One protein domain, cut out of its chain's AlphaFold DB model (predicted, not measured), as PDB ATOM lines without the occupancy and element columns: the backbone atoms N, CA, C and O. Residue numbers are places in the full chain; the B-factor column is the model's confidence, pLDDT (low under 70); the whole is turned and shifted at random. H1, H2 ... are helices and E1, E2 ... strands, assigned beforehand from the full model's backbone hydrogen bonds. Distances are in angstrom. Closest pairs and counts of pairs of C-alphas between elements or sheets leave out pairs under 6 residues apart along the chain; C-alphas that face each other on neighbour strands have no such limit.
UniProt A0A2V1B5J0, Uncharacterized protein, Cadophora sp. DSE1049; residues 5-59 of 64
ATOM      1  N   THR A   5     162.008 160.191 167.551       78.88
ATOM      2  CA  THR A   5     161.349 161.438 167.136       78.88
ATOM      3  C   THR A   5     161.988 162.675 167.774       78.88
ATOM      4  O   THR A   5     162.126 163.702 167.120       78.88
ATOM      5  N   SER A   6     162.433 162.582 169.033       81.69
ATOM      6  CA  SER A   6     163.092 163.695 169.734       81.69
ATOM      7  C   SER A   6     164.487 164.000 169.186       81.69
ATOM      8  O   SER A   6     164.841 165.168 169.071       81.69
ATOM      9  N   ILE A   7     165.239 162.967 168.784       86.44
ATOM     10  CA  ILE A   7     166.564 163.126 168.167       86.44
ATOM     11  C   ILE A   7     166.424 163.844 166.825       86.44
ATOM     12  O   ILE A   7     167.096 164.839 166.575       86.44
ATOM     13  N   PHE A   8     165.495 163.381 165.985       89.50
ATOM     14  CA  PHE A   8     165.237 163.991 164.682       89.50
ATOM     15  C   PHE A   8     164.840 165.470 164.795       89.50
ATOM     16  O   PHE A   8     165.357 166.311 164.061       89.50
ATOM     17  N   LEU A   9     163.965 165.805 165.750       89.12
ATOM     18  CA  LEU A   9     163.586 167.194 166.008       89.12
ATOM     19  C   LEU A   9     164.772 168.036 166.485       89.12
ATOM     20  O   LEU A   9     164.940 169.148 165.989       89.12
ATOM     21  N   ASN A  10     165.608 167.516 167.391       89.81
ATOM     22  CA  ASN A  10     166.791 168.240 167.852       89.81
ATOM     23  C   ASN A  10     167.769 168.512 166.700       89.81
ATOM     24  O   ASN A  10     168.250 169.632 166.576       89.81
ATOM     25  N   ILE A  11     168.000 167.540 165.810       90.00
ATOM     26  CA  ILE A  11     168.849 167.725 164.620       90.00
ATOM     27  C   ILE A  11     168.333 168.885 163.757       90.00
ATOM     28  O   ILE A  11     169.109 169.760 163.384       90.00
ATOM     29  N   ILE A  12     167.023 168.940 163.490       91.19
ATOM     30  CA  ILE A  12     166.416 170.033 162.710       91.19
ATOM     31  C   ILE A  12     166.573 171.380 163.427       91.19
ATOM     32  O   ILE A  12     166.954 172.375 162.813       91.19
ATOM     33  N   GLN A  13     166.282 171.424 164.727       89.94
ATOM     34  CA  GLN A  13     166.332 172.650 165.532       89.94
ATOM     35  C   GLN A  13     167.766 173.147 165.785       89.94
ATOM     36  O   GLN A  13     167.991 174.324 166.074       89.94
ATOM     37  N   ASN A  14     168.752 172.265 165.652       92.69
ATOM     38  CA  ASN A  14     170.170 172.586 165.750       92.69
ATOM     39  C   ASN A  14     170.760 173.142 164.440       92.69
ATOM     40  O   ASN A  14     171.941 173.468 164.399       92.69
ATOM     41  N   SER A  15     169.957 173.295 163.383       90.50
ATOM     42  CA  SER A  15     170.376 173.983 162.158       90.50
ATOM     43  C   SER A  15     170.679 175.472 162.399       90.50
ATOM     44  O   SER A  15     170.076 176.113 163.268       90.50
ATOM     45  N   SER A  16     171.586 176.040 161.596       87.62
ATOM     46  CA  SER A  16     171.904 177.478 161.584       87.62
ATOM     47  C   SER A  16     170.719 178.349 161.202       87.62
ATOM     48  O   SER A  16     170.586 179.465 161.697       87.62
ATOM     49  N   ASP A  17     169.839 177.815 160.362       89.19
ATOM     50  CA  ASP A  17     168.718 178.561 159.798       89.19
ATOM     51  C   ASP A  17     167.466 178.452 160.678       89.19
ATOM     52  O   ASP A  17     166.452 179.107 160.430       89.19
ATOM     53  N   PHE A  18     167.517 177.614 161.718       90.69
ATOM     54  CA  PHE A  18     166.404 177.460 162.636       90.69
ATOM     55  C   PHE A  18     166.302 178.679 163.555       90.69
ATOM     56  O   PHE A  18     167.214 178.997 164.319       90.69
ATOM     57  N   GLN A  19     165.141 179.328 163.511       86.81
ATOM     58  CA  GLN A  19     164.808 180.450 164.374       86.81
ATOM     59  C   GLN A  19     163.539 180.169 165.165       86.81
ATOM     60  O   GLN A  19     162.605 179.498 164.715       86.81
ATOM     61  N   LEU A  20     163.507 180.723 166.370       85.75
ATOM     62  CA  LEU A  20     162.332 180.699 167.217       85.75
ATOM     63  C   LEU A  20     161.271 181.636 166.633       85.75
ATOM     64  O   LEU A  20     161.562 182.762 166.248       85.75
ATOM     65  N   ASN A  21     160.035 181.148 166.526       82.94
ATOM     66  CA  ASN A  21     158.950 181.907 165.911       82.94
ATOM     67  C   ASN A  21     158.092 182.627 166.960       82.94
ATOM     68  O   ASN A  21     157.038 182.124 167.355       82.94
ATOM     69  N   ASP A  22     158.506 183.839 167.320       69.56
ATOM     70  CA  ASP A  22     157.817 184.689 168.303       69.56
ATOM     71  C   ASP A  22     156.378 185.053 167.893       69.56
ATOM     72  O   ASP A  22     155.502 185.277 168.732       69.56
ATOM     73  N   ALA A  23     156.078 185.060 166.589       67.00
ATOM     74  CA  ALA A  23     154.739 185.361 166.084       67.00
ATOM     75  C   ALA A  23     153.732 184.230 166.356       67.00
ATOM     76  O   ALA A  23     152.538 184.505 166.528       67.00
ATOM     77  N   LYS A  24     154.201 182.979 166.423       72.50
ATOM     78  CA  LYS A  24     153.393 181.809 166.807       72.50
ATOM     79  C   LYS A  24     153.391 181.551 168.312       72.50
ATOM     80  O   LYS A  24     152.573 180.765 168.783       72.50
ATOM     81  N   ASP A  25     154.278 182.203 169.052       72.38
ATOM     82  CA  ASP A  25     154.388 182.006 170.486       72.38
ATOM     83  C   ASP A  25     153.235 182.655 171.264       72.38
ATOM     84  O   ASP A  25     152.510 183.539 170.790       72.38
ATOM     85  N   SER A  26     153.072 182.181 172.501       80.12
ATOM     86  CA  SER A  26     152.057 182.654 173.441       80.12
ATOM     87  C   SER A  26     152.112 184.184 173.620       80.12
ATOM     88  O   SER A  26     153.205 184.764 173.636       80.12
ATOM     89  N   PRO A  27     150.965 184.864 173.831       83.69
ATOM     90  CA  PRO A  27     150.911 186.312 174.045       83.69
ATOM     91  C   PRO A  27     151.848 186.851 175.137       83.69
ATOM     92  O   PRO A  27     152.182 188.032 175.111       83.69
ATOM     93  N   ILE A  28     152.288 186.015 176.084       84.31
ATOM     94  CA  ILE A  28     153.232 186.395 177.147       84.31
ATOM     95  C   ILE A  28     154.598 186.852 176.607       84.31
ATOM     96  O   ILE A  28     155.183 187.781 177.164       84.31
ATOM     97  N   PHE A  29     155.069 186.259 175.504       84.81
ATOM     98  CA  PHE A  29     156.318 186.652 174.846       84.81
ATOM     99  C   PHE A  29     156.116 187.931 174.031       84.81
ATOM    100  O   PHE A  29     156.899 188.869 174.141       84.81
ATOM    101  N   LYS A  30     154.986 188.037 173.316       82.31
ATOM    102  CA  LYS A  30     154.613 189.243 172.549       82.31
ATOM    103  C   LYS A  30     154.464 190.486 173.423       82.31
ATOM    104  O   LYS A  30     154.763 191.590 172.989       82.31
ATOM    105  N   ARG A  31     153.989 190.308 174.658       85.19
ATOM    106  CA  ARG A  31     153.856 191.380 175.655       85.19
ATOM    107  C   ARG A  31     155.184 191.757 176.322       85.19
ATOM    108  O   ARG A  31     155.179 192.642 177.169       85.19
ATOM    109  N   GLY A  32     156.290 191.083 175.995       83.88
ATOM    110  CA  GLY A  32     157.601 191.342 176.594       83.88
ATOM    111  C   GLY A  32     157.689 190.977 178.078       83.88
ATOM    112  O   GLY A  32     158.562 191.479 178.778       83.88
ATOM    113  N   LEU A  33     156.788 190.126 178.587       86.69
ATOM    114  CA  LEU A  33     156.833 189.659 179.981       86.69
ATOM    115  C   LEU A  33     157.913 188.592 180.172       86.69
ATOM    116  O   LEU A  33     158.515 188.487 181.239       86.69
ATOM    117  N   PHE A  34     158.160 187.819 179.117       88.88
ATOM    118  CA  PHE A  34     159.206 186.814 179.033       88.88
ATOM    119  C   PHE A  34     159.965 186.996 177.720       88.88
ATOM    120  O   PHE A  34     159.365 187.324 176.697       88.88
ATOM    121  N   SER A  35     161.267 186.742 177.741       88.69
ATOM    122  CA  SER A  35     162.080 186.548 176.543       88.69
ATOM    123  C   SER A  35     162.441 185.083 176.394       88.69
ATOM    124  O   SER A  35     162.586 184.351 177.374       88.69
ATOM    125  N   LYS A  36     162.637 184.678 175.152       89.56
ATOM    126  CA  LYS A  36     162.964 183.321 174.755       89.56
ATOM    127  C   LYS A  36     164.179 183.408 173.840       89.56
ATOM    128  O   LYS A  36     164.178 184.178 172.888       89.56
ATOM    129  N   THR A  37     165.222 182.652 174.148       89.38
ATOM    130  CA  THR A  37     166.457 182.632 173.362       89.38
ATOM    131  C   THR A  37     166.849 181.197 173.078       89.38
ATOM    132  O   THR A  37     166.754 180.335 173.951       89.38
ATOM    133  N   LEU A  38     167.272 180.940 171.845       91.06
ATOM    134  CA  LEU A  38     167.822 179.649 171.469       91.06
ATOM    135  C   LEU A  38     169.310 179.663 171.782       91.06
ATOM    136  O   LEU A  38     170.006 180.596 171.376       91.06
ATOM    137  N   ASP A  39     169.792 178.636 172.470       90.62
ATOM    138  CA  ASP A  39     171.222 178.493 172.721       90.62
ATOM    139  C   ASP A  39     172.000 178.365 171.399       90.62
ATOM    140  O   ASP A  39     171.407 178.120 170.343       90.62
ATOM    141  N   PRO A  40     173.330 178.523 171.397       91.38
ATOM    142  CA  PRO A  40     174.142 178.262 170.211       91.38
ATOM    143  C   PRO A  40     173.975 176.832 169.672       91.38
ATOM    144  O   PRO A  40     173.498 175.933 170.365       91.38
ATOM    145  N   ILE A  41     174.375 176.633 168.416       92.88
ATOM    146  CA  ILE A  41     174.448 175.304 167.798       92.88
ATOM    147  C   ILE A  41     175.417 174.438 168.610       92.88
ATOM    148  O   ILE A  41     176.493 174.901 168.990       92.88
ATOM    149  N   LYS A  42     175.042 173.182 168.857       92.38
ATOM    150  CA  LYS A  42     175.889 172.188 169.526       92.38
ATOM    151  C   LYS A  42     176.389 171.141 168.532       92.38
ATOM    152  O   LYS A  42     175.689 170.797 167.583       92.38
ATOM    153  N   GLU A  43     177.589 170.619 168.752       92.69
ATOM    154  CA  GLU A  43     178.128 169.510 167.957       92.69
ATOM    155  C   GLU A  43     177.452 168.184 168.337       92.69
ATOM    156  O   GLU A  43     177.062 167.985 169.488       92.69
ATOM    157  N   ASN A  44     177.328 167.258 167.384       92.00
ATOM    158  CA  ASN A  44     176.710 165.935 167.573       92.00
ATOM    159  C   ASN A  44     175.291 166.000 168.191       92.00
ATOM    160  O   ASN A  44     175.071 165.484 169.294       92.00
ATOM    161  N   PRO A  45     174.318 166.654 167.522       89.38
ATOM    162  CA  PRO A  45     172.953 166.838 168.031       89.38
ATOM    163  C   PRO A  45     172.158 165.532 168.214       89.38
ATOM    164  O   PRO A  45     171.073 165.542 168.795       89.38
ATOM    165  N   GLU A  46     172.660 164.400 167.731       89.69
ATOM    166  CA  GLU A  46     172.119 163.075 168.015       89.69
ATOM    167  C   GLU A  46     172.317 162.635 169.474       89.69
ATOM    168  O   GLU A  46     171.557 161.803 169.976       89.69
ATOM    169  N   ASN A  47     173.294 163.224 170.171       90.62
ATOM    170  CA  ASN A  47     173.569 162.939 171.572       90.62
ATOM    171  C   ASN A  47     172.667 163.777 172.480       90.62
ATOM    172  O   ASN A  47     172.602 164.997 172.370       90.62
ATOM    173  N   ILE A  48     172.016 163.113 173.437       86.25
ATOM    174  CA  ILE A  48     171.043 163.731 174.356       86.25
ATOM    175  C   ILE A  48     171.672 164.860 175.179       86.25
ATOM    176  O   ILE A  48     171.041 165.887 175.417       86.25
ATOM    177  N   GLU A  49     172.930 164.690 175.582       87.81
ATOM    178  CA  GLU A  49     173.696 165.694 176.336       87.81
ATOM    179  C   GLU A  49     173.945 166.973 175.514       87.81
ATOM    180  O   GLU A  49     174.070 168.070 176.062       87.81
ATOM    181  N   ASN A  50     173.908 166.847 174.184       89.31
ATOM    182  CA  ASN A  50     174.120 167.926 173.228       89.31
ATOM    183  C   ASN A  50     172.813 168.462 172.643       89.31
ATOM    184  O   ASN A  50     172.822 169.155 171.624       89.31
ATOM    185  N   TYR A  51     171.675 168.193 173.284       90.56
ATOM    186  CA  TYR A  51     170.430 168.820 172.867       90.56
ATOM    187  C   TYR A  51     170.521 170.332 173.023       90.56
ATOM    188  O   TYR A  51     171.006 170.866 174.034       90.56
ATOM    189  N   ARG A  52     170.074 171.030 171.983       90.00
ATOM    190  CA  ARG A  52     170.034 172.484 171.963       90.00
ATOM    191  C   ARG A  52     168.878 172.925 172.848       90.00
ATOM    192  O   ARG A  52     167.762 172.424 172.719       90.00
ATOM    193  N   SER A  53     169.147 173.822 173.785       89.50
ATOM    194  CA  SER A  53     168.146 174.249 174.758       89.50
ATOM    195  C   SER A  53     167.568 175.610 174.388       89.50
ATOM    196  O   SER A  53     168.178 176.409 173.674       89.50
ATOM    197  N   VAL A  54     166.347 175.853 174.859       89.81
ATOM    198  CA  VAL A  54     165.704 177.164 174.797       89.81
ATOM    199  C   VAL A  54     165.710 177.732 176.203       89.81
ATOM    200  O   VAL A  54     165.132 177.147 177.118       89.81
ATOM    201  N   THR A  55     166.333 178.891 176.361       90.00
ATOM    202  CA  THR A  55     166.330 179.631 177.616       90.00
ATOM    203  C   THR A  55     165.133 180.576 177.630       90.00
ATOM    204  O   THR A  55     164.974 181.413 176.740       90.00
ATOM    205  N   ILE A  56     164.278 180.450 178.646       89.75
ATOM    206  CA  ILE A  56     163.167 181.374 178.892       89.75
ATOM    207  C   ILE A  56     163.532 182.226 180.101       89.75
ATOM    208  O   ILE A  56     163.727 181.711 181.200       89.75
ATOM    209  N   LYS A  57     163.609 183.539 179.904       90.25
ATOM    210  CA  LYS A  57     163.894 184.505 180.963       90.25
ATOM    211  C   LYS A  57     162.658 185.343 181.228       90.25
ATOM    212  O   LYS A  57     162.073 185.905 180.307       90.25
ATOM    213  N   CYS A  58     162.279 185.453 182.493       90.19
ATOM    214  CA  CYS A  58     161.239 186.382 182.896       90.19
ATOM    215  C   CYS A  58     161.800 187.802 182.993       90.19
ATOM    216  O   CYS A  58     162.871 188.015 183.563       90.19
ATOM    217  N   LEU A  59     161.086 188.764 182.416       88.69
ATOM    218  CA  LEU A  59     161.500 190.167 182.350       88.69
ATOM    219  C   LEU A  59     160.747 191.055 183.350       88.69
ATOM    220  O   LEU A  59     161.078 192.228 183.499       88.69
TER     221      LEU A  59
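What this domain is: This is residues 5 to 59 of the 64 residues of an uncharacterized protein of Cadophora sp. DSE1049 (UniProt A0A2V1B5J0). The domain is an elongated, drawn-out loop of chain, with H1 standing across the length at one end and the short H2 at the other end. Residues 14 to 26 run from H1 to H2 along the length; after H2 the backbone folds back as a two-stranded ribbon, the hairpin E1 and E2, whose long link, residues 39 to 53, reaches back to the end where H1 lies. The printed part has 55 residues with two named helices and two named strands, in the order H1, H2, E1, E2, and the sheet, in the order E1 - E2, is antiparallel. The class is mixed, helices and strands, with 23 residues, under half of those printed, in named elements. The whole is only just loose, close to compact, with a radius of gyration of the C-alphas of 12.5 A, and the C-alphas span 35 by 19 by 18 A.

How they stand to each other: H1, residues 5 to 13, is apart from H2, residues 27 to 30. H1 is also apart from both strands, E1, residues 34 to 38, and E2, residues 54 to 58. The closest C-alphas of H2 and E1 are those of Phe 29 and Ser 35, 6.0 A apart, while H2 and E2 are apart. E1 and E2 form a hairpin of antiparallel neighbour strands, with 160 degrees between their N-to-C directions. The C-alphas of Phe 34 and Cys 58 face each other at 4.4 A, and those of Leu 38 and Val 54 at 4.7 A. Across this pair N 35 and O 57 are within hydrogen-bond range at 2.8 A, and so are N 55 and O 37 at 2.8 A. In H1 every O i to N i+4 pair is within hydrogen-bond range; H2 is too short for such a pair, and its 1 pair of O i and N i+3 is within range.

Where its parts are: H1 begins at C-alpha 5, at (161.349, 161.438, 167.136), and measures 12.4 A from its first to its last C-alpha. H2 runs from Pro 27 to Lys 30, 5.0 A. E1 runs from Phe 34, with its C-alpha at (159.206, 186.814, 179.033), to Leu 38, 13.5 A. E2 runs from Val 54 to Cys 58, 13.1 A, and ends at C-alpha 58, at (161.239, 186.382, 182.896).

The domain as a whole: The two C-alphas farthest apart are those of Arg 31 and Asn 44, 35.1 A. The printed part, residues 5 to 59, has no cut. The link from H1 to H2, with 13 residues, and the link from E1 to E2, with 15, are long; the link from H2 to E1, with 3, is tight. The mean pLDDT of the printed part is 87.0, and residues 22 to 23 are under 70.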